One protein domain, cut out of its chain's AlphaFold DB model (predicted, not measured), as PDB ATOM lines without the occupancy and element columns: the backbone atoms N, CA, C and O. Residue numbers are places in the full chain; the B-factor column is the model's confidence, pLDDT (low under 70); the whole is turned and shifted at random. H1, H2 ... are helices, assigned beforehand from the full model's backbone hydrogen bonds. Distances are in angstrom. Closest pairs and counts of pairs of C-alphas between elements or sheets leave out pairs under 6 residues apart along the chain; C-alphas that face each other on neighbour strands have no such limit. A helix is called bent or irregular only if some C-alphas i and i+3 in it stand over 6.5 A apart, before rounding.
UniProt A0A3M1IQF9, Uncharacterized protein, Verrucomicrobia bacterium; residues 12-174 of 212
ATOM      1  N   GLU A  12     192.991 231.491 152.740       92.38
ATOM      2  CA  GLU A  12     194.143 231.990 153.495       92.38
ATOM      3  C   GLU A  12     195.059 232.840 152.611       92.38
ATOM      4  O   GLU A  12     195.517 233.899 153.042       92.38
ATOM      5  N   TYR A  13     195.285 232.419 151.359       92.81
ATOM      6  CA  TYR A  13     196.034 233.205 150.379       92.81
ATOM      7  C   TYR A  13     195.388 234.577 150.167       92.81
ATOM      8  O   TYR A  13     196.076 235.595 150.249       92.81
ATOM      9  N   PHE A  14     194.070 234.635 149.953       94.88
ATOM     10  CA  PHE A  14     193.369 235.909 149.777       94.88
ATOM     11  C   PHE A  14     193.386 236.778 151.038       94.88
ATOM     12  O   PHE A  14     193.501 237.997 150.919       94.88
ATOM     13  N   MET A  15     193.339 236.184 152.235       95.19
ATOM     14  CA  MET A  15     193.498 236.929 153.489       95.19
ATOM     15  C   MET A  15     194.893 237.557 153.601       95.19
ATOM     16  O   MET A  15     195.008 238.751 153.880       95.19
ATOM     17  N   VAL A  16     195.956 236.790 153.343       94.69
ATOM     18  CA  VAL A  16     197.336 237.305 153.374       94.69
ATOM     19  C   VAL A  16     197.562 238.349 152.285       94.69
ATOM     20  O   VAL A  16     198.166 239.387 152.555       94.69
ATOM     21  N   LEU A  17     197.035 238.125 151.080       95.69
ATOM     22  CA  LEU A  17     197.088 239.090 149.986       95.69
ATOM     23  C   LEU A  17     196.388 240.400 150.365       95.69
ATOM     24  O   LEU A  17     196.955 241.471 150.156       95.69
ATOM     25  N   LEU A  18     195.191 240.332 150.955       96.00
ATOM     26  CA  LEU A  18     194.459 241.510 151.418       96.00
ATOM     27  C   LEU A  18     195.267 242.285 152.466       96.00
ATOM     28  O   LEU A  18     195.422 243.500 152.344       96.00
ATOM     29  N   LEU A  19     195.832 241.592 153.458       96.31
ATOM     30  CA  LEU A  19     196.683 242.212 154.475       96.31
ATOM     31  C   LEU A  19     197.940 242.846 153.869       96.31
ATOM     32  O   LEU A  19     198.301 243.958 154.251       96.31
ATOM     33  N   LEU A  20     198.585 242.191 152.898       95.81
ATOM     34  CA  LEU A  20     199.726 242.740 152.163       95.81
ATOM     35  C   LEU A  20     199.347 244.003 151.391       95.81
ATOM     36  O   LEU A  20     200.059 245.003 151.480       95.81
ATOM     37  N   VAL A  21     198.231 243.984 150.661       94.81
ATOM     38  CA  VAL A  21     197.743 245.143 149.903       94.81
ATOM     39  C   VAL A  21     197.439 246.305 150.844       94.81
ATOM     40  O   VAL A  21     197.864 247.425 150.568       94.81
ATOM     41  N   ILE A  22     196.785 246.051 151.982       95.56
ATOM     42  CA  ILE A  22     196.523 247.077 153.000       95.56
ATOM     43  C   ILE A  22     197.837 247.616 153.574       95.56
ATOM     44  O   ILE A  22     198.022 248.828 153.632       95.56
ATOM     45  N   ALA A  23     198.773 246.749 153.961       96.12
ATOM     46  CA  ALA A  23     200.030 247.155 154.585       96.12
ATOM     47  C   ALA A  23     200.941 247.943 153.631       96.12
ATOM     48  O   ALA A  23     201.444 249.007 153.992       96.12
ATOM     49  N   ARG A  24     201.127 247.461 152.395       93.62
ATOM     50  CA  ARG A  24     201.882 248.175 151.350       93.62
ATOM     51  C   ARG A  24     201.165 249.449 150.920       93.62
ATOM     52  O   ARG A  24     201.818 250.464 150.698       93.62
ATOM     53  N   GLY A  25     199.835 249.411 150.836       91.88
ATOM     54  CA  GLY A  25     198.999 250.573 150.555       91.88
ATOM     55  C   GLY A  25     199.159 251.654 151.619       91.88
ATOM     56  O   GLY A  25     199.367 252.810 151.271       91.88
ATOM     57  N   ALA A  26     199.155 251.285 152.903       93.44
ATOM     58  CA  ALA A  26     199.390 252.197 154.018       93.44
ATOM     59  C   ALA A  26     200.806 252.792 153.991       93.44
ATOM     60  O   ALA A  26     200.955 253.997 154.170       93.44
ATOM     61  N   ASP A  27     201.838 251.989 153.719       90.06
ATOM     62  CA  ASP A  27     203.226 252.456 153.578       90.06
ATOM     63  C   ASP A  27     203.365 253.475 152.435       90.06
ATOM     64  O   ASP A  27     203.820 254.609 152.623       90.06
ATOM     65  N   PHE A  28     202.846 253.126 151.260       88.56
ATOM     66  CA  PHE A  28     202.845 253.998 150.093       88.56
ATOM     67  C   PHE A  28     202.032 255.281 150.323       88.56
ATOM     68  O   PHE A  28     202.516 256.383 150.059       88.56
ATOM     69  N   PHE A  29     200.821 255.155 150.871       88.44
ATOM     70  CA  PHE A  29     199.953 256.285 151.188       88.44
ATOM     71  C   PHE A  29     200.579 257.192 152.248       88.44
ATOM     72  O   PHE A  29     200.594 258.404 152.067       88.44
ATOM     73  N   SER A  30     201.168 256.640 153.311       88.69
ATOM     74  CA  SER A  30     201.841 257.426 154.353       88.69
ATOM     75  C   SER A  30     202.988 258.268 153.793       88.69
ATOM     76  O   SER A  30     203.146 259.428 154.175       88.69
ATOM     77  N   THR A  31     203.734 257.722 152.828       86.50
ATOM     78  CA  THR A  31     204.815 258.430 152.135       86.50
ATOM     79  C   THR A  31     204.252 259.531 151.239       86.50
ATOM     80  O   THR A  31     204.763 260.647 151.234       86.50
ATOM     81  N   TRP A  32     203.156 259.261 150.524       85.62
ATOM     82  CA  TRP A  32     202.474 260.269 149.709       85.62
ATOM     83  C   TRP A  32     201.889 261.411 150.547       85.62
ATOM     84  O   TRP A  32     202.005 262.574 150.163       85.62
ATOM     85  N   VAL A  33     201.298 261.113 151.708       84.75
ATOM     86  CA  VAL A  33     200.800 262.147 152.625       84.75
ATOM     87  C   VAL A  33     201.971 262.970 153.166       84.75
ATOM     88  O   VAL A  33     201.872 264.198 153.210       84.75
ATOM     89  N   ALA A  34     203.079 262.321 153.534       80.75
ATOM     90  CA  ALA A  34     204.253 262.992 154.077       80.75
ATOM     91  C   ALA A  34     204.976 263.873 153.044       80.75
ATOM     92  O   ALA A  34     205.376 264.988 153.382       80.75
ATOM     93  N   THR A  35     205.161 263.401 151.809       75.62
ATOM     94  CA  THR A  35     205.982 264.075 150.786       75.62
ATOM     95  C   THR A  35     205.395 263.920 149.370       75.62
ATOM     96  O   THR A  35     205.998 263.259 148.518       75.62
ATOM     97  N   PRO A  36     204.218 264.505 149.080       62.38
ATOM     98  CA  PRO A  36     203.499 264.326 147.808       62.38
ATOM     99  C   PRO A  36     204.302 264.727 146.556       62.38
ATOM    100  O   PRO A  36     204.116 264.152 145.481       62.38
ATOM    101  N   GLY A  37     205.197 265.706 146.672       65.19
ATOM    102  CA  GLY A  37     205.990 266.255 145.578       65.19
ATOM    103  C   GLY A  37     207.262 265.475 145.248       65.19
ATOM    104  O   GLY A  37     207.937 265.848 144.289       65.19
ATOM    105  N   LEU A  38     207.629 264.441 146.027       59.59
ATOM    106  CA  LEU A  38     208.905 263.703 145.913       59.59
ATOM    107  C   LEU A  38     210.155 264.613 145.968       59.59
ATOM    108  O   LEU A  38     211.272 264.172 145.697       59.59
ATOM    109  N   LYS A  39     210.014 265.897 146.337       55.88
ATOM    110  CA  LYS A  39     211.117 266.877 146.356       55.88
ATOM    111  C   LYS A  39     212.087 266.648 147.518       55.88
ATOM    112  O   LYS A  39     213.178 267.222 147.537       55.88
ATOM    113  N   LEU A  40     211.684 265.820 148.480       51.03
ATOM    114  CA  LEU A  40     212.469 265.422 149.647       51.03
ATOM    115  C   LEU A  40     213.215 264.100 149.452       51.03
ATOM    116  O   LEU A  40     214.093 263.781 150.254       51.03
ATOM    117  N   GLU A  41     212.934 263.357 148.380       54.78
ATOM    118  CA  GLU A  41     213.651 262.121 148.094       54.78
ATOM    119  C   GLU A  41     214.987 262.398 147.400       54.78
ATOM    120  O   GLU A  41     215.064 262.925 146.290       54.78
ATOM    121  N   ALA A  42     216.070 261.991 148.062       49.34
ATOM    122  CA  ALA A  42     217.420 262.028 147.508       49.34
ATOM    123  C   ALA A  42     217.667 260.939 146.442       49.34
ATOM    124  O   ALA A  42     218.712 260.957 145.795       49.34
ATOM    125  N   ASN A  43     216.737 259.991 146.264       57.81
ATOM    126  CA  ASN A  43     216.883 258.881 145.330       57.81
ATOM    127  C   ASN A  43     216.428 259.284 143.908       57.81
ATOM    128  O   ASN A  43     215.228 259.439 143.667       57.81
ATOM    129  N   PRO A  44     217.348 259.410 142.931       58.09
ATOM    130  CA  PRO A  44     216.997 259.788 141.563       58.09
ATOM    131  C   PRO A  44     216.113 258.748 140.857       58.09
ATOM    132  O   PRO A  44     215.397 259.112 139.923       58.09
ATOM    133  N   LEU A  45     216.130 257.481 141.291       58.62
ATOM    134  CA  LEU A  45     215.280 256.427 140.730       58.62
ATOM    135  C   LEU A  45     213.814 256.619 141.114       58.62
ATOM    136  O   LEU A  45     212.949 256.557 140.247       58.62
ATOM    137  N   ALA A  46     213.532 256.920 142.380       59.06
ATOM    138  CA  ALA A  46     212.165 257.115 142.855       59.06
ATOM    139  C   ALA A  46     211.523 258.377 142.244       59.06
ATOM    140  O   ALA A  46     210.372 258.350 141.802       59.06
ATOM    141  N   ARG A  47     212.329 259.429 142.029       62.78
ATOM    142  CA  ARG A  47     211.912 260.631 141.289       62.78
ATOM    143  C   ARG A  47     211.595 260.368 139.808       62.78
ATOM    144  O   ARG A  47     210.816 261.116 139.226       62.78
ATOM    145  N   ARG A  48     212.208 259.347 139.192       64.62
ATOM    146  CA  ARG A  48     211.982 258.954 137.784       64.62
ATOM    147  C   ARG A  48     210.841 257.952 137.614       64.62
ATOM    148  O   ARG A  48     210.111 258.056 136.637       64.62
ATOM    149  N   LEU A  49     210.683 257.006 138.542       68.25
ATOM    150  CA  LEU A  49     209.570 256.051 138.523       68.25
ATOM    151  C   LEU A  49     208.234 256.765 138.769       68.25
ATOM    152  O   LEU A  49     207.226 256.444 138.143       68.25
ATOM    153  N   GLY A  50     208.224 257.752 139.666       72.31
ATOM    154  CA  GLY A  50     207.006 258.446 140.065       72.31
ATOM    155  C   GLY A  50     205.986 257.525 140.748       72.31
ATOM    156  O   GLY A  50     206.130 256.303 140.831       72.31
ATOM    157  N   TRP A  51     204.906 258.127 141.240       75.56
ATOM    158  CA  TRP A  51     203.893 257.419 142.027       75.56
ATOM    159  C   TRP A  51     203.183 256.298 141.246       75.56
ATOM    160  O   TRP A  51     202.884 255.245 141.801       75.56
ATOM    161  N   ARG A  52     202.957 256.478 139.936       80.94
ATOM    162  CA  ARG A  52     202.228 255.501 139.107       80.94
ATOM    163  C   ARG A  52     202.948 254.154 139.009       80.94
ATOM    164  O   ARG A  52     202.324 253.124 139.235       80.94
ATOM    165  N   TRP A  53     204.250 254.150 138.718       82.56
ATOM    166  CA  TRP A  53     205.024 252.907 138.639       82.56
ATOM    167  C   TRP A  53     205.305 252.305 140.017       82.56
ATOM    168  O   TRP A  53     205.339 251.083 140.149       82.56
ATOM    169  N   GLY A  54     205.429 253.143 141.052       81.62
ATOM    170  CA  GLY A  54     205.524 252.677 142.435       81.62
ATOM    171  C   GLY A  54     204.300 251.867 142.872       81.62
ATOM    172  O   GLY A  54     204.457 250.836 143.523       81.62
ATOM    173  N   LEU A  55     203.089 252.278 142.478       85.25
ATOM    174  CA  LEU A  55     201.862 251.535 142.776       85.25
ATOM    175  C   LEU A  55     201.860 250.148 142.115       85.25
ATOM    176  O   LEU A  55     201.621 249.150 142.793       85.25
ATOM    177  N   TRP A  56     202.177 250.076 140.819       87.88
ATOM    178  CA  TRP A  56     202.219 248.805 140.086       87.88
ATOM    179  C   TRP A  56     203.260 247.839 140.642       87.88
ATOM    180  O   TRP A  56     202.964 246.661 140.828       87.88
ATOM    181  N   LEU A  57     204.455 248.337 140.966       86.94
ATOM    182  CA  LEU A  57     205.505 247.520 141.566       86.94
ATOM    183  C   LEU A  57     205.077 246.974 142.936       86.94
ATOM    184  O   LEU A  57     205.276 245.795 143.210       86.94
ATOM    185  N   ASN A  58     204.449 247.802 143.776       88.44
ATOM    186  CA  ASN A  58     203.926 247.358 145.069       88.44
ATOM    187  C   ASN A  58     202.851 246.282 144.924       88.44
ATOM    188  O   ASN A  58     202.871 245.309 145.674       88.44
ATOM    189  N   LEU A  59     201.945 246.438 143.957       88.88
ATOM    190  CA  LEU A  59     200.904 245.451 143.692       88.88
ATOM    191  C   LEU A  59     201.502 244.125 143.205       88.88
ATOM    192  O   LEU A  59     201.131 243.069 143.710       88.88
ATOM    193  N   LEU A  60     202.469 244.177 142.285       91.38
ATOM    194  CA  LEU A  60     203.149 242.986 141.775       91.38
ATOM    195  C   LEU A  60     203.897 242.242 142.889       91.38
ATOM    196  O   LEU A  60     203.786 241.022 142.999       91.38
ATOM    197  N   ILE A  61     204.615 242.977 143.744       89.81
ATOM    198  CA  ILE A  61     205.301 242.406 144.910       89.81
ATOM    199  C   ILE A  61     204.285 241.796 145.881       89.81
ATOM    200  O   ILE A  61     204.513 240.692 146.358       89.81
ATOM    201  N   ALA A  62     203.157 242.460 146.155       91.12
ATOM    202  CA  ALA A  62     202.130 241.928 147.050       91.12
ATOM    203  C   ALA A  62     201.534 240.610 146.526       91.12
ATOM    204  O   ALA A  62     201.456 239.639 147.275       91.12
ATOM    205  N   VAL A  63     201.179 240.548 145.237       91.06
ATOM    206  CA  VAL A  63     200.629 239.335 144.606       91.06
ATOM    207  C   VAL A  63     201.641 238.194 144.612       91.06
ATOM    208  O   VAL A  63     201.283 237.067 144.959       91.06
ATOM    209  N   GLY A  64     202.898 238.481 144.259       90.88
ATOM    210  CA  GLY A  64     203.963 237.482 144.249       90.88
ATOM    211  C   GLY A  64     204.269 236.963 145.650       90.88
ATOM    212  O   GLY A  64     204.256 235.759 145.882       90.88
ATOM    213  N   VAL A  65     204.497 237.863 146.610       93.56
ATOM    214  CA  VAL A  65     204.949 237.484 147.956       93.56
ATOM    215  C   VAL A  65     203.862 236.770 148.767       93.56
ATOM    216  O   VAL A  65     204.205 235.954 149.619       93.56
ATOM    217  N   ALA A  66     202.573 236.987 148.481       93.56
ATOM    218  CA  ALA A  66     201.460 236.361 149.207       93.56
ATOM    219  C   ALA A  66     201.479 234.816 149.212       93.56
ATOM    220  O   ALA A  66     200.857 234.207 150.077       93.56
ATOM    221  N   VAL A  67     202.209 234.177 148.289       94.19
ATOM    222  CA  VAL A  67     202.391 232.714 148.263       94.19
ATOM    223  C   VAL A  67     203.261 232.215 149.426       94.19
ATOM    224  O   VAL A  67     203.096 231.083 149.875       94.19
ATOM    225  N   TRP A  68     204.162 233.048 149.948       95.12
ATOM    226  CA  TRP A  68     205.115 232.681 150.994       95.12
ATOM    227  C   TRP A  68     204.770 233.381 152.313       95.12
ATOM    228  O   TRP A  68     204.973 234.588 152.459       95.12
ATOM    229  N   VAL A  69     204.315 232.620 153.312       94.25
ATOM    230  CA  VAL A  69     203.806 233.173 154.584       94.25
ATOM    231  C   VAL A  69     204.872 233.992 155.310       94.25
ATOM    232  O   VAL A  69     204.611 235.116 155.735       94.25
ATOM    233  N   LEU A  70     206.093 233.465 155.418       94.81
ATOM    234  CA  LEU A  70     207.172 234.116 156.162       94.81
ATOM    235  C   LEU A  70     207.540 235.508 155.601       94.81
ATOM    236  O   LEU A  70     207.462 236.484 156.357       94.81
ATOM    237  N   PRO A  71     207.919 235.665 154.315       95.69
ATOM    238  CA  PRO A  71     208.198 236.984 153.753       95.69
ATOM    239  C   PRO A  71     206.939 237.854 153.638       95.69
ATOM    240  O   PRO A  71     207.062 239.068 153.783       95.69
ATOM    241  N   ALA A  72     205.739 237.287 153.454       96.25
ATOM    242  CA  ALA A  72     204.497 238.061 153.447       96.25
ATOM    243  C   ALA A  72     204.256 238.754 154.790       96.25
ATOM    244  O   ALA A  72     204.106 239.973 154.836       96.25
ATOM    245  N   VAL A  73     204.295 238.000 155.891       97.19
ATOM    246  CA  VAL A  73     204.117 238.550 157.240       97.19
ATOM    247  C   VAL A  73     205.253 239.511 157.587       97.19
ATOM    248  O   VAL A  73     204.989 240.595 158.101       97.19
ATOM    249  N   THR A  74     206.496 239.180 157.222       97.62
ATOM    250  CA  THR A  74     207.652 240.079 157.390       97.62
ATOM    251  C   THR A  74     207.405 241.428 156.710       97.62
ATOM    252  O   THR A  74     207.526 242.476 157.347       97.62
ATOM    253  N   LEU A  75     207.000 241.419 155.434       96.69
ATOM    254  CA  LEU A  75     206.702 242.638 154.684       96.69
ATOM    255  C   LEU A  75     205.505 243.393 155.256       96.69
ATOM    256  O   LEU A  75     205.575 244.618 155.333       96.69
ATOM    257  N   ILE A  76     204.435 242.706 155.670       97.69
ATOM    258  CA  ILE A  76     203.277 243.331 156.328       97.69
ATOM    259  C   ILE A  76     203.746 244.096 157.568       97.69
ATOM    260  O   ILE A  76     203.510 245.301 157.672       97.69
ATOM    261  N   THR A  77     204.452 243.426 158.482       98.19
ATOM    262  CA  THR A  77     204.906 244.021 159.742       98.19
ATOM    263  C   THR A  77     205.831 245.207 159.498       98.19
ATOM    264  O   THR A  77     205.579 246.291 160.023       98.19
ATOM    265  N   THR A  78     206.862 245.054 158.662       97.31
ATOM    266  CA  THR A  78     207.782 246.158 158.361       97.31
ATOM    267  C   THR A  78     207.051 247.333 157.705       97.31
ATOM    268  O   THR A  78     207.270 248.474 158.106       97.31
ATOM    269  N   SER A  79     206.150 247.080 156.750       96.19
ATOM    270  CA  SER A  79     205.417 248.141 156.039       96.19
ATOM    271  C   SER A  79     204.502 248.930 156.971       96.19
ATOM    272  O   SER A  79     204.481 250.155 156.907       96.19
ATOM    273  N   LEU A  80     203.793 248.261 157.884       97.69
ATOM    274  CA  LEU A  80     202.934 248.936 158.860       97.69
ATOM    275  C   LEU A  80     203.738 249.788 159.852       97.69
ATOM    276  O   LEU A  80     203.316 250.896 160.182       97.69
ATOM    277  N   LEU A  81     204.907 249.316 160.299       97.31
ATOM    278  CA  LEU A  81     205.784 250.091 161.185       97.31
ATOM    279  C   LEU A  81     206.333 251.344 160.489       97.31
ATOM    280  O   LEU A  81     206.330 252.429 161.076       97.31
ATOM    281  N   VAL A  82     206.763 251.214 159.230       95.19
ATOM    282  CA  VAL A  82     207.195 252.362 158.417       95.19
ATOM    283  C   VAL A  82     206.030 253.326 158.196       95.19
ATOM    284  O   VAL A  82     206.193 254.524 158.430       95.19
ATOM    285  N   ALA A  83     204.843 252.815 157.860       95.00
ATOM    286  CA  ALA A  83     203.647 253.627 157.672       95.00
ATOM    287  C   ALA A  83     203.296 254.436 158.927       95.00
ATOM    288  O   ALA A  83     203.075 255.645 158.850       95.00
ATOM    289  N   ALA A  84     203.309 253.795 160.099       95.88
ATOM    290  CA  ALA A  84     203.047 254.451 161.374       95.88
ATOM    291  C   ALA A  84     204.045 255.588 161.644       95.88
ATOM    292  O   ALA A  84     203.638 256.707 161.964       95.88
ATOM    293  N   ARG A  85     205.348 255.339 161.450       92.50
ATOM    294  CA  ARG A  85     206.392 256.368 161.593       92.50
ATOM    295  C   ARG A  85     206.202 257.517 160.601       92.50
ATOM    296  O   ARG A  85     206.403 258.675 160.960       92.50
ATOM    297  N   ASN A  86     205.817 257.216 159.366       91.88
ATOM    298  CA  ASN A  86     205.568 258.231 158.351       91.88
ATOM    299  C   ASN A  86     204.363 259.100 158.723       91.88
ATOM    300  O   ASN A  86     204.478 260.322 158.689       91.88
ATOM    301  N   PHE A  87     203.246 258.513 159.166       93.25
ATOM    302  CA  PHE A  87     202.076 259.277 159.609       93.25
ATOM    303  C   PHE A  87     202.378 260.201 160.794       93.25
ATOM    304  O   PHE A  87     201.885 261.330 160.817       93.25
ATOM    305  N   GLN A  88     203.245 259.783 161.725       92.25
ATOM    306  CA  GLN A  88     203.693 260.638 162.835       92.25
ATOM    307  C   GLN A  88     204.376 261.928 162.357       92.25
ATOM    308  O   GLN A  88     204.256 262.958 163.018       92.25
ATOM    309  N   ALA A  89     205.074 261.894 161.219       87.44
ATOM    310  CA  ALA A  89     205.730 263.063 160.631       87.44
ATOM    311  C   ALA A  89     204.878 263.767 159.558       87.44
ATOM    312  O   ALA A  89     205.112 264.939 159.252       87.44
ATOM    313  N   ALA A  90     203.895 263.076 158.981       90.12
ATOM    314  CA  ALA A  90     203.169 263.532 157.804       90.12
ATOM    315  C   ALA A  90     202.340 264.794 158.065       90.12
ATOM    316  O   ALA A  90     202.370 265.722 157.259       90.12
ATOM    317  N   TRP A  91     201.650 264.864 159.208       89.19
ATOM    318  CA  TRP A  91     200.868 266.048 159.582       89.19
ATOM    319  C   TRP A  91     201.755 267.297 159.709       89.19
ATOM    320  O   TRP A  91     201.364 268.379 159.279       89.19
ATOM    321  N   LEU A  92     202.971 267.129 160.242       89.81
ATOM    322  CA  LEU A  92     203.940 268.200 160.453       89.81
ATOM    323  C   LEU A  92     204.534 268.684 159.123       89.81
ATOM    324  O   LEU A  92     204.653 269.884 158.888       89.81
ATOM    325  N   SER A  93     204.865 267.748 158.231       88.75
ATOM    326  CA  SER A  93     205.279 268.071 156.863       88.75
ATOM    327  C   SER A  93     204.172 268.819 156.114       88.75
ATOM    328  O   SER A  93     204.434 269.814 155.435       88.75
ATOM    329  N   ARG A  94     202.910 268.398 156.275       86.44
ATOM    330  CA  ARG A  94     201.778 269.021 155.587       86.44
ATOM    331  C   ARG A  94     201.389 270.391 156.099       86.44
ATOM    332  O   ARG A  94     201.025 271.223 155.273       86.44
ATOM    333  N   SER A  95     201.474 270.638 157.399       91.12
ATOM    334  CA  SER A  95     201.158 271.953 157.954       91.12
ATOM    335  C   SER A  95     202.188 273.018 157.563       91.12
ATOM    336  O   SER A  95     201.815 274.169 157.367       91.12
ATOM    337  N   MET A  96     203.462 272.645 157.398       91.06
ATOM    338  CA  MET A  96     204.532 273.575 157.001       91.06
ATOM    339  C   MET A  96     204.756 273.675 155.485       91.06
ATOM    340  O   MET A  96     205.247 274.691 154.997       91.06
ATOM    341  N   GLY A  97     204.447 272.618 154.735       89.06
ATOM    342  CA  GLY A  97     204.901 272.446 153.356       89.06
ATOM    343  C   GLY A  97     206.326 271.876 153.272       89.06
ATOM    344  O   GLY A  97     207.161 272.070 154.155       89.06
ATOM    345  N   GLU A  98     206.626 271.165 152.179       85.00
ATOM    346  CA  GLU A  98     207.836 270.328 152.060       85.00
ATOM    347  C   GLU A  98     209.160 271.097 152.202       85.00
ATOM    348  O   GLU A  98     210.103 270.608 152.824       85.00
ATOM    349  N   HIS A  99     209.247 272.298 151.620       85.50
ATOM    350  CA  HIS A  99     210.470 273.107 151.644       85.50
ATOM    351  C   HIS A  99     210.766 273.638 153.051       85.50
ATOM    352  O   HIS A  99     211.873 273.442 153.557       85.50
ATOM    353  N   ALA A 100     209.760 274.228 153.701       87.31
ATOM    354  CA  ALA A 100     209.881 274.739 155.060       87.31
ATOM    355  C   ALA A 100     210.158 273.607 156.059       87.31
ATOM    356  O   ALA A 100     211.034 273.739 156.911       87.31
ATOM    357  N   TYR A 101     209.499 272.452 155.902       89.19
ATOM    358  CA  TYR A 101     209.769 271.266 156.717       89.19
ATOM    359  C   TYR A 101     211.228 270.797 156.596       89.19
ATOM    360  O   TYR A 101     211.880 270.517 157.605       89.19
ATOM    361  N   ARG A 102     211.779 270.757 155.374       86.19
ATOM    362  CA  ARG A 102     213.178 270.367 155.132       86.19
ATOM    363  C   ARG A 102     214.167 271.299 155.810       86.19
ATOM    364  O   ARG A 102     215.130 270.836 156.420       86.19
ATOM    365  N   GLU A 103     213.960 272.600 155.661       89.81
ATOM    366  CA  GLU A 103     214.839 273.617 156.230       89.81
ATOM    367  C   GLU A 103     214.757 273.631 157.758       89.81
ATOM    368  O   GLU A 103     215.785 273.668 158.445       89.81
ATOM    369  N   TRP A 104     213.545 273.491 158.296       92.06
ATOM    370  CA  TRP A 104     213.313 273.324 159.723       92.06
ATOM    371  C   TRP A 104     214.053 272.094 160.262       92.06
ATOM    372  O   TRP A 104     214.820 272.213 161.222       92.06
ATOM    373  N   LEU A 105     213.916 270.933 159.612       90.56
ATOM    374  CA  LEU A 105     214.593 269.700 160.019       90.56
ATOM    375  C   LEU A 105     216.117 269.856 159.957       90.56
ATOM    376  O   LEU A 105     216.812 269.501 160.909       90.56
ATOM    377  N   ALA A 106     216.642 270.436 158.875       90.31
ATOM    378  CA  ALA A 106     218.070 270.691 158.720       90.31
ATOM    379  C   ALA A 106     218.611 271.605 159.826       90.31
ATOM    380  O   ALA A 106     219.674 271.340 160.390       90.31
ATOM    381  N   THR A 107     217.861 272.647 160.181       92.62
ATOM    382  CA  THR A 107     218.210 273.563 161.271       92.62
ATOM    383  C   THR A 107     218.229 272.846 162.619       92.62
ATOM    384  O   THR A 107     219.164 273.040 163.396       92.62
ATOM    385  N   ARG A 108     217.249 271.977 162.905       92.81
ATOM    386  CA  ARG A 108     217.202 271.206 164.159       92.81
ATOM    387  C   ARG A 108     218.348 270.205 164.265       92.81
ATOM    388  O   ARG A 108     219.051 270.212 165.271       92.81
ATOM    389  N   VAL A 109     218.598 269.425 163.214       90.94
ATOM    390  CA  VAL A 109     219.713 268.461 163.158       90.94
ATOM    391  C   VAL A 109     221.066 269.150 163.362       90.94
ATOM    392  O   VAL A 109     221.951 268.580 163.988       90.94
ATOM    393  N   ARG A 110     221.230 270.388 162.879       89.06
ATOM    394  CA  ARG A 110     222.464 271.173 163.057       89.06
ATOM    395  C   ARG A 110     222.637 271.761 164.460       89.06
ATOM    396  O   ARG A 110     223.766 272.063 164.829       89.06
ATOM    397  N   ARG A 111     221.550 271.969 165.210       93.31
ATOM    398  CA  ARG A 111     221.582 272.565 166.559       93.31
ATOM    399  C   ARG A 111     221.658 271.526 167.677       93.31
ATOM    400  O   ARG A 111     222.151 271.840 168.753       93.31
ATOM    401  N   VAL A 112     221.154 270.315 167.446       93.62
ATOM    402  CA  VAL A 112     221.165 269.233 168.441       93.62
ATOM    403  C   VAL A 112     222.549 268.570 168.474       93.62
ATOM    404  O   VAL A 112     223.106 268.287 167.410       93.62
ATOM    405  N   PRO A 113     223.116 268.271 169.660       94.06
ATOM    406  CA  PRO A 113     224.343 267.487 169.741       94.06
ATOM    407  C   PRO A 113     224.126 266.111 169.101       94.06
ATOM    408  O   PRO A 113     223.224 265.368 169.490       94.06
ATOM    409  N   LEU A 114     224.969 265.754 168.125       92.00
ATOM    410  CA  LEU A 114     224.810 264.522 167.340       92.00
ATOM    411  C   LEU A 114     224.757 263.262 168.216       92.00
ATOM    412  O   LEU A 114     224.030 262.329 167.887       92.00
ATOM    413  N   GLY A 115     225.470 263.258 169.347       94.69
ATOM    414  CA  GLY A 115     225.421 262.168 170.323       94.69
ATOM    415  C   GLY A 115     224.015 261.929 170.878       94.69
ATOM    416  O   GLY A 115     223.562 260.791 170.881       94.69
ATOM    417  N   LEU A 116     223.288 262.988 171.257       94.75
ATOM    418  CA  LEU A 116     221.907 262.870 171.741       94.75
ATOM    419  C   LEU A 116     220.975 262.359 170.636       94.75
ATOM    420  O   LEU A 116     220.163 261.472 170.877       94.75
ATOM    421  N   PHE A 117     221.129 262.874 169.411       93.44
ATOM    422  CA  PHE A 117     220.339 262.423 168.265       93.44
ATOM    423  C   PHE A 117     220.519 260.918 168.001       93.44
ATOM    424  O   PHE A 117     219.535 260.185 167.896       93.44
ATOM    425  N   PHE A 118     221.768 260.443 167.924       94.56
ATOM    426  CA  PHE A 118     222.056 259.028 167.681       94.56
ATOM    427  C   PHE A 118     221.732 258.140 168.876       94.56
ATOM    428  O   PHE A 118     221.311 257.006 168.668       94.56
ATOM    429  N   PHE A 119     221.859 258.648 170.102       96.75
ATOM    430  CA  PHE A 119     221.414 257.938 171.293       96.75
ATOM    431  C   PHE A 119     219.904 257.690 171.250       96.75
ATOM    432  O   PHE A 119     219.483 256.546 171.373       96.75
ATOM    433  N   CYS A 120     219.088 258.718 170.994       96.06
ATOM    434  CA  CYS A 120     217.636 258.555 170.892       96.06
ATOM    435  C   CYS A 120     217.239 257.618 169.741       96.06
ATOM    436  O   CYS A 120     216.400 256.738 169.925       96.06
ATOM    437  N   LEU A 121     217.871 257.765 168.571       94.19
ATOM    438  CA  LEU A 121     217.634 256.889 167.422       94.19
ATOM    439  C   LEU A 121     218.019 255.431 167.727       94.19
ATOM    440  O   LEU A 121     217.272 254.509 167.395       94.19
ATOM    441  N   GLY A 122     219.171 255.223 168.366       96.69
ATOM    442  CA  GLY A 122     219.669 253.912 168.769       96.69
ATOM    443  C   GLY A 122     218.790 253.268 169.837       96.69
ATOM    444  O   GLY A 122     218.410 252.113 169.683       96.69
ATOM    445  N   ALA A 123     218.389 254.025 170.861       97.56
ATOM    446  CA  ALA A 123     217.501 253.562 171.923       97.56
ATOM    447  C   ALA A 123     216.136 253.127 171.369       97.56
ATOM    448  O   ALA A 123     215.686 252.020 171.658       97.56
ATOM    449  N   GLN A 124     215.512 253.937 170.505       96.31
ATOM    450  CA  GLN A 124     214.267 253.560 169.828       96.31
ATOM    451  C   GLN A 124     214.443 252.274 169.002       96.31
ATOM    452  O   GLN A 124     213.603 251.378 169.062       96.31
ATOM    453  N   SER A 125     215.537 252.169 168.245       97.00
ATOM    454  CA  SER A 125     215.815 250.997 167.403       97.00
ATOM    455  C   SER A 125     216.047 249.737 168.238       97.00
ATOM    456  O   SER A 125     215.552 248.671 167.886       97.00
ATOM    457  N   LEU A 126     216.730 249.862 169.379       98.06
ATOM    458  CA  LEU A 126     216.996 248.757 170.295       98.06
ATOM    459  C   LEU A 126     215.708 248.189 170.901       98.06
ATOM    460  O   LEU A 126     215.599 246.975 171.032       98.06
ATOM    461  N   VAL A 127     214.718 249.032 171.210       98.19
ATOM    462  CA  VAL A 127     213.411 248.570 171.709       98.19
ATOM    463  C   VAL A 127     212.703 247.695 170.670       98.19
ATOM    464  O   VAL A 127     212.255 246.596 170.996       98.19
ATOM    465  N   TYR A 128     212.648 248.129 169.405       98.00
ATOM    466  CA  TYR A 128     212.065 247.311 168.333       98.00
ATOM    467  C   TYR A 128     212.876 246.044 168.056       98.00
ATOM    468  O   TYR A 128     212.290 244.991 167.810       98.00
ATOM    469  N   LEU A 129     214.208 246.126 168.129       98.31
ATOM    470  CA  LEU A 129     215.090 244.976 167.955       98.31
ATOM    471  C   LEU A 129     214.872 243.935 169.055       98.31
ATOM    472  O   LEU A 129     214.753 242.756 168.746       98.31
ATOM    473  N   ALA A 130     214.784 244.361 170.317       98.38
ATOM    474  CA  ALA A 130     214.537 243.480 171.453       98.38
ATOM    475  C   ALA A 130     213.173 242.786 171.335       98.38
ATOM    476  O   ALA A 130     213.086 241.574 171.522       98.38
ATOM    477  N   LEU A 131     212.129 243.529 170.951       98.25
ATOM    478  CA  LEU A 131     210.805 242.961 170.698       98.25
ATOM    479  C   LEU A 131     210.833 241.944 169.546       98.25
ATOM    480  O   LEU A 131     210.313 240.840 169.683       98.25
ATOM    481  N   GLY A 132     211.474 242.290 168.427       98.25
ATOM    482  CA  GLY A 132     211.623 241.392 167.284       98.25
ATOM    483  C   GLY A 132     212.412 240.128 167.629       98.25
ATOM    484  O   GLY A 132     211.974 239.026 167.310       98.25
ATOM    485  N   ALA A 133     213.529 240.266 168.345       98.25
ATOM    486  CA  ALA A 133     214.340 239.146 168.810       98.25
ATOM    487  C   ALA A 133     213.558 238.230 169.760       98.25
ATOM    488  O   ALA A 133     213.616 237.012 169.605       98.25
ATOM    489  N   ALA A 134     212.774 238.791 170.686       98.19
ATOM    490  CA  ALA A 134     211.896 238.009 171.552       98.19
ATOM    491  C   ALA A 134     210.873 237.204 170.734       98.19
ATOM    492  O   ALA A 134     210.722 236.005 170.957       98.19
ATOM    493  N   LEU A 135     210.228 237.814 169.734       98.06
ATOM    494  CA  LEU A 135     209.298 237.111 168.844       98.06
ATOM    495  C   LEU A 135     209.979 235.990 168.043       98.06
ATOM    496  O   LEU A 135     209.389 234.929 167.875       98.06
ATOM    497  N   VAL A 136     211.218 236.181 167.583       97.81
ATOM    498  CA  VAL A 136     211.984 235.136 166.877       97.81
ATOM    499  C   VAL A 136     212.353 233.980 167.812       97.81
ATOM    500  O   VAL A 136     212.196 232.818 167.443       97.81
ATOM    501  N   VAL A 137     212.832 234.280 169.023       97.62
ATOM    502  CA  VAL A 137     213.283 233.267 169.990       97.62
ATOM    503  C   VAL A 137     212.110 232.461 170.542       97.62
ATOM    504  O   VAL A 137     212.183 231.236 170.577       97.62
ATOM    505  N   PHE A 138     211.023 233.124 170.941       97.12
ATOM    506  CA  PHE A 138     209.867 232.466 171.556       97.12
ATOM    507  C   PHE A 138     208.812 232.002 170.537       97.12
ATOM    508  O   PHE A 138     207.971 231.169 170.862       97.12
ATOM    509  N   GLY A 139     208.851 232.503 169.300       93.19
ATOM    510  CA  GLY A 139     207.870 232.212 168.250       93.19
ATOM    511  C   GLY A 139     208.237 231.065 167.308       93.19
ATOM    512  O   GLY A 139     207.579 230.919 166.283       93.19
ATOM    513  N   GLN A 140     209.249 230.245 167.616       87.31
ATOM    514  CA  GLN A 140     209.752 229.193 166.712       87.31
ATOM    515  C   GLN A 140     208.682 228.187 166.244       87.31
ATOM    516  O   GLN A 140     208.814 227.609 165.168       87.31
ATOM    517  N   GLY A 141     207.605 227.999 167.015       89.81
ATOM    518  CA  GLY A 141     206.476 227.136 166.647       89.81
ATOM    519  C   GLY A 141     205.448 227.767 165.698       89.81
ATOM    520  O   GLY A 141     204.515 227.085 165.289       89.81
ATOM    521  N   SER A 142     205.575 229.053 165.352       94.38
ATOM    522  CA  SER A 142     204.628 229.772 164.495       94.38
ATOM    523  C   SER A 142     205.359 230.591 163.436       94.38
ATOM    524  O   SER A 142     206.014 231.588 163.736       94.38
ATOM    525  N   VAL A 143     205.179 230.219 162.165       94.31
ATOM    526  CA  VAL A 143     205.740 230.952 161.013       94.31
ATOM    527  C   VAL A 143     205.268 232.411 160.992       94.31
ATOM    528  O   VAL A 143     206.016 233.298 160.584       94.31
ATOM    529  N   VAL A 144     204.056 232.678 161.488       95.12
ATOM    530  CA  VAL A 144     203.505 234.034 161.603       95.12
ATOM    531  C   VAL A 144     204.270 234.846 162.647       95.12
ATOM    532  O   VAL A 144     204.734 235.940 162.334       95.12
ATOM    533  N   LEU A 145     204.464 234.316 163.863       96.56
ATOM    534  CA  LEU A 145     205.236 235.014 164.902       96.56
ATOM    535  C   LEU A 145     206.691 235.222 164.477       96.56
ATOM    536  O   LEU A 145     207.243 236.303 164.692       96.56
ATOM    537  N   LEU A 146     207.283 234.228 163.812       96.50
ATOM    538  CA  LEU A 146     208.620 234.337 163.244       96.50
ATOM    539  C   LEU A 146     208.690 235.456 162.196       96.50
ATOM    540  O   LEU A 146     209.577 236.303 162.271       96.50
ATOM    541  N   GLY A 147     207.735 235.511 161.262       96.81
ATOM    542  CA  GLY A 147     207.652 236.564 160.248       96.81
ATOM    543  C   GLY A 147     207.481 237.954 160.857       96.81
ATOM    544  O   GLY A 147     208.173 238.889 160.460       96.81
ATOM    545  N   MET A 148     206.633 238.090 161.880       98.06
ATOM    546  CA  MET A 148     206.495 239.347 162.621       98.06
ATOM    547  C   MET A 148     207.820 239.748 163.275       98.06
ATOM    548  O   MET A 148     208.262 240.886 163.122       98.06
ATOM    549  N   GLY A 149     208.479 238.813 163.965       98.19
ATOM    550  CA  GLY A 149     209.765 239.042 164.620       98.19
ATOM    551  C   GLY A 149     210.846 239.500 163.644       98.19
ATOM    552  O   GLY A 149     211.487 240.528 163.873       98.19
ATOM    553  N   VAL A 150     210.986 238.812 162.506       98.12
ATOM    554  CA  VAL A 150     211.901 239.212 161.424       98.12
ATOM    555  C   VAL A 150     211.537 240.598 160.883       98.12
ATOM    556  O   VAL A 150     212.432 241.413 160.665       98.12
ATOM    557  N   GLY A 151     210.249 240.916 160.735       98.06
ATOM    558  CA  GLY A 151     209.785 242.235 160.295       98.06
ATOM    559  C   GLY A 151     210.169 243.375 161.248       98.06
ATOM    560  O   GLY A 151     210.595 244.442 160.791       98.06
ATOM    561  N   PHE A 152     210.084 243.148 162.565       98.56
ATOM    562  CA  PHE A 152     210.556 244.085 163.592       98.56
ATOM    563  C   PHE A 152     212.076 244.266 163.557       98.56
ATOM    564  O   PHE A 152     212.555 245.401 163.599       98.56
ATOM    565  N   VAL A 153     212.837 243.173 163.435       98.50
ATOM    566  CA  VAL A 153     214.305 243.221 163.316       98.50
ATOM    567  C   VAL A 153     214.716 243.990 162.060       98.50
ATOM    568  O   VAL A 153     215.551 244.892 162.133       98.50
ATOM    569  N   ALA A 154     214.092 243.699 160.916       98.00
ATOM    570  CA  ALA A 154     214.346 244.399 159.663       98.00
ATOM    571  C   ALA A 154     214.073 245.904 159.799       98.00
ATOM    572  O   ALA A 154     214.926 246.717 159.441       98.00
ATOM    573  N   TYR A 155     212.936 246.289 160.386       97.50
ATOM    574  CA  TYR A 155     212.614 247.689 160.668       97.50
ATOM    575  C   TYR A 155     213.676 248.359 161.559       97.50
ATOM    576  O   TYR A 155     214.172 249.439 161.226       97.50
ATOM    577  N   ALA A 156     214.067 247.696 162.651       97.75
ATOM    578  CA  ALA A 156     215.036 248.194 163.624       97.75
ATOM    579  C   ALA A 156     216.447 248.389 163.051       97.75
ATOM    580  O   ALA A 156     217.219 249.166 163.602       97.75
ATOM    581  N   VAL A 157     216.793 247.719 161.951       96.38
ATOM    582  CA  VAL A 157     218.082 247.889 161.260       96.38
ATOM    583  C   VAL A 157     217.973 248.912 160.131       96.38
ATOM    584  O   VAL A 157     218.789 249.830 160.020       96.38
ATOM    585  N   VAL A 158     216.954 248.776 159.286       95.38
ATOM    586  CA  VAL A 158     216.817 249.552 158.050       95.38
ATOM    587  C   VAL A 158     216.506 251.022 158.341       95.38
ATOM    588  O   VAL A 158     217.149 251.913 157.783       95.38
ATOM    589  N   VAL A 159     215.562 251.312 159.236       93.25
ATOM    590  CA  VAL A 159     215.132 252.692 159.518       93.25
ATOM    591  C   VAL A 159     216.239 253.576 160.097       93.25
ATOM    592  O   VAL A 159     216.415 254.690 159.582       93.25
ATOM    593  N   PRO A 160     217.014 253.163 161.120       94.19
ATOM    594  CA  PRO A 160     218.113 253.994 161.598       94.19
ATOM    595  C   PRO A 160     219.218 254.151 160.554       94.19
ATOM    596  O   PRO A 160     219.778 255.243 160.454       94.19
ATOM    597  N   LEU A 161     219.485 253.134 159.725       93.44
ATOM    598  CA  LEU A 161     220.451 253.237 158.630       93.44
ATOM    599  C   LEU A 161     220.044 254.322 157.621       93.44
ATOM    600  O   LEU A 161     220.837 255.218 157.324       93.44
ATOM    601  N   PHE A 162     218.798 254.305 157.140       89.81
ATOM    602  CA  PHE A 162     218.296 255.342 156.231       89.81
ATOM    603  C   PHE A 162     218.237 256.722 156.894       89.81
ATOM    604  O   PHE A 162     218.596 257.722 156.270       89.81
ATOM    605  N   THR A 163     217.853 256.787 158.171       91.50
ATOM    606  CA  THR A 163     217.845 258.042 158.942       91.50
ATOM    607  C   THR A 163     219.256 258.625 159.051       91.50
ATOM    608  O   THR A 163     219.457 259.819 158.822       91.50
ATOM    609  N   TRP A 164     220.254 257.785 159.329       92.00
ATOM    610  CA  TRP A 164     221.659 258.179 159.373       92.00
ATOM    611  C   TRP A 164     222.153 258.704 158.026       92.00
ATOM    612  O   TRP A 164     222.764 259.773 157.977       92.00
ATOM    613  N   LEU A 165     221.852 258.014 156.920       89.62
ATOM    614  CA  LEU A 165     222.203 258.473 155.573       89.62
ATOM    615  C   LEU A 165     221.577 259.842 155.253       89.62
ATOM    616  O   LEU A 165     222.272 260.726 154.742       89.62
ATOM    617  N   GLY A 166     220.308 260.052 155.614       87.25
ATOM    618  CA  GLY A 166     219.618 261.334 155.447       87.25
ATOM    619  C   GLY A 166     220.285 262.470 156.228       87.25
ATOM    620  O   GLY A 166     220.583 263.528 155.666       87.25
ATOM    621  N   VAL A 167     220.617 262.227 157.499       90.12
ATOM    622  CA  VAL A 167     221.333 263.193 158.349       90.12
ATOM    623  C   VAL A 167     222.718 263.508 157.791       90.12
ATOM    624  O   VAL A 167     223.083 264.679 157.685       90.12
ATOM    625  N   ARG A 168     223.484 262.501 157.352       89.12
ATOM    626  CA  ARG A 168     224.785 262.732 156.700       89.12
ATOM    627  C   ARG A 168     224.651 263.608 155.460       89.12
ATOM    628  O   ARG A 168     225.500 264.469 155.246       89.12
ATOM    629  N   GLY A 169     223.598 263.425 154.663       86.44
ATOM    630  CA  GLY A 169     223.302 264.280 153.512       86.44
ATOM    631  C   GLY A 169     223.103 265.749 153.902       86.44
ATOM    632  O   GLY A 169     223.715 266.635 153.302       86.44
ATOM    633  N   ILE A 170     222.322 266.007 154.954       87.06
ATOM    634  CA  ILE A 170     222.074 267.357 155.499       87.06
ATOM    635  C   ILE A 170     223.368 268.007 156.010       87.06
ATOM    636  O   ILE A 170     223.597 269.204 155.795       87.06
ATOM    637  N   LEU A 171     224.217 267.225 156.681       85.50
ATOM    638  CA  LEU A 171     225.490 267.696 157.225       85.50
ATOM    639  C   LEU A 171     226.518 267.982 156.118       85.50
ATOM    640  O   LEU A 171     227.226 268.982 156.203       85.50
ATOM    641  N   ARG A 172     226.561 267.175 155.047       82.44
ATOM    642  CA  ARG A 172     227.452 267.386 153.887       82.44
ATOM    643  C   ARG A 172     227.107 268.640 153.080       82.44
ATOM    644  O   ARG A 172     228.011 269.308 152.595       82.44
ATOM    645  N   GLN A 173     225.828 269.015 152.975       72.94
ATOM    646  CA  GLN A 173     225.407 270.235 152.258       72.94
ATOM    647  C   GLN A 173     225.944 271.533 152.890       72.94
ATOM    648  O   GLN A 173     226.021 272.548 152.210       72.94
ATOM    649  N   ARG A 174     226.379 271.500 154.158       61.12
ATOM    650  CA  ARG A 174     227.061 272.619 154.834       61.12
ATOM    651  C   ARG A 174     228.446 272.927 154.241       61.12
ATOM    652  O   ARG A 174     228.951 274.022 154.436       61.12
TER     653      ARG A 174
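AT A GLANCE: This is residues 12 to 174 of the 212 residues of an uncharacterized protein of Verrucomicrobia bacterium (UniProt A0A3M1IQF9). Five long helices run roughly lengthwise, stacked one after another as H5, H6, H3, H1 and H2, and the short H4 lies across one end. H3 and H6 form the core, with H5 packed on H6, and H1 on H3. The printed part has 163 residues, with six named helices, H1 to H6 in chain order, and no named strand: all helix. It is compact, with a radius of gyration of the C-alphas of 17.2 A and spans of 50 by 36 by 25 A.

HOW THE PARTS SIT: Begin with H1, residues 12 to 34, which forms a hairpin with H2, residues 44 to 65, at a shallow tilt of 16 degrees; their closest C-alphas, Leu 20 and Ala 62, are 5.7 A apart. H3, residues 69 to 96, touches H1, its closest C-alphas being Ala 34 and Ala 90 at 3.9 A. H1, H2 and H3 are an up and down bundle, each running against the one before. Residues 69 to 82 of H3 touch residues 143 to 155 of H6, residues 143 to 174, at a steep tilt of 38 degrees; look at C-alphas 74 and 151, the closest, 4.2 A apart. H4, residues 98 to 111, only just touches H6, with 3 pairs of C-alphas within 8 A, the closest Ala 106 and Ile 170 at 6.1 A. H5, residues 114 to 138, makes a hairpin with H6, closest at C-alphas 132 and 149, 4.0 A. Every O i to N i+4 pair is within hydrogen-bond range in H1, H4 and H5, against 15 of 18 in H2, 22 of 24 in H3 and 26 of 28 in H6.

IN THESE COORDINATES: Find C-alpha 12 at (194.143, 231.990, 153.495); H1 runs 32.6 A from there. H2 is irregular, C-alphas 48 and 51 being 9.3 A apart, and H3, 40.5 A long, only just so, with 6.9 A between C-alphas 88 and 91. H5 is 35.6 A long, and H6 runs 47.2 A to C-alpha 174 at (227.061, 272.619, 154.834).

THE WHOLE: The C-alphas of Glu 12 and Arg 174, the two farthest apart, are 52.3 A apart. The printed part has no cut and no long link. Look for pLDDT under 70 at residues 36 to 49 and 174.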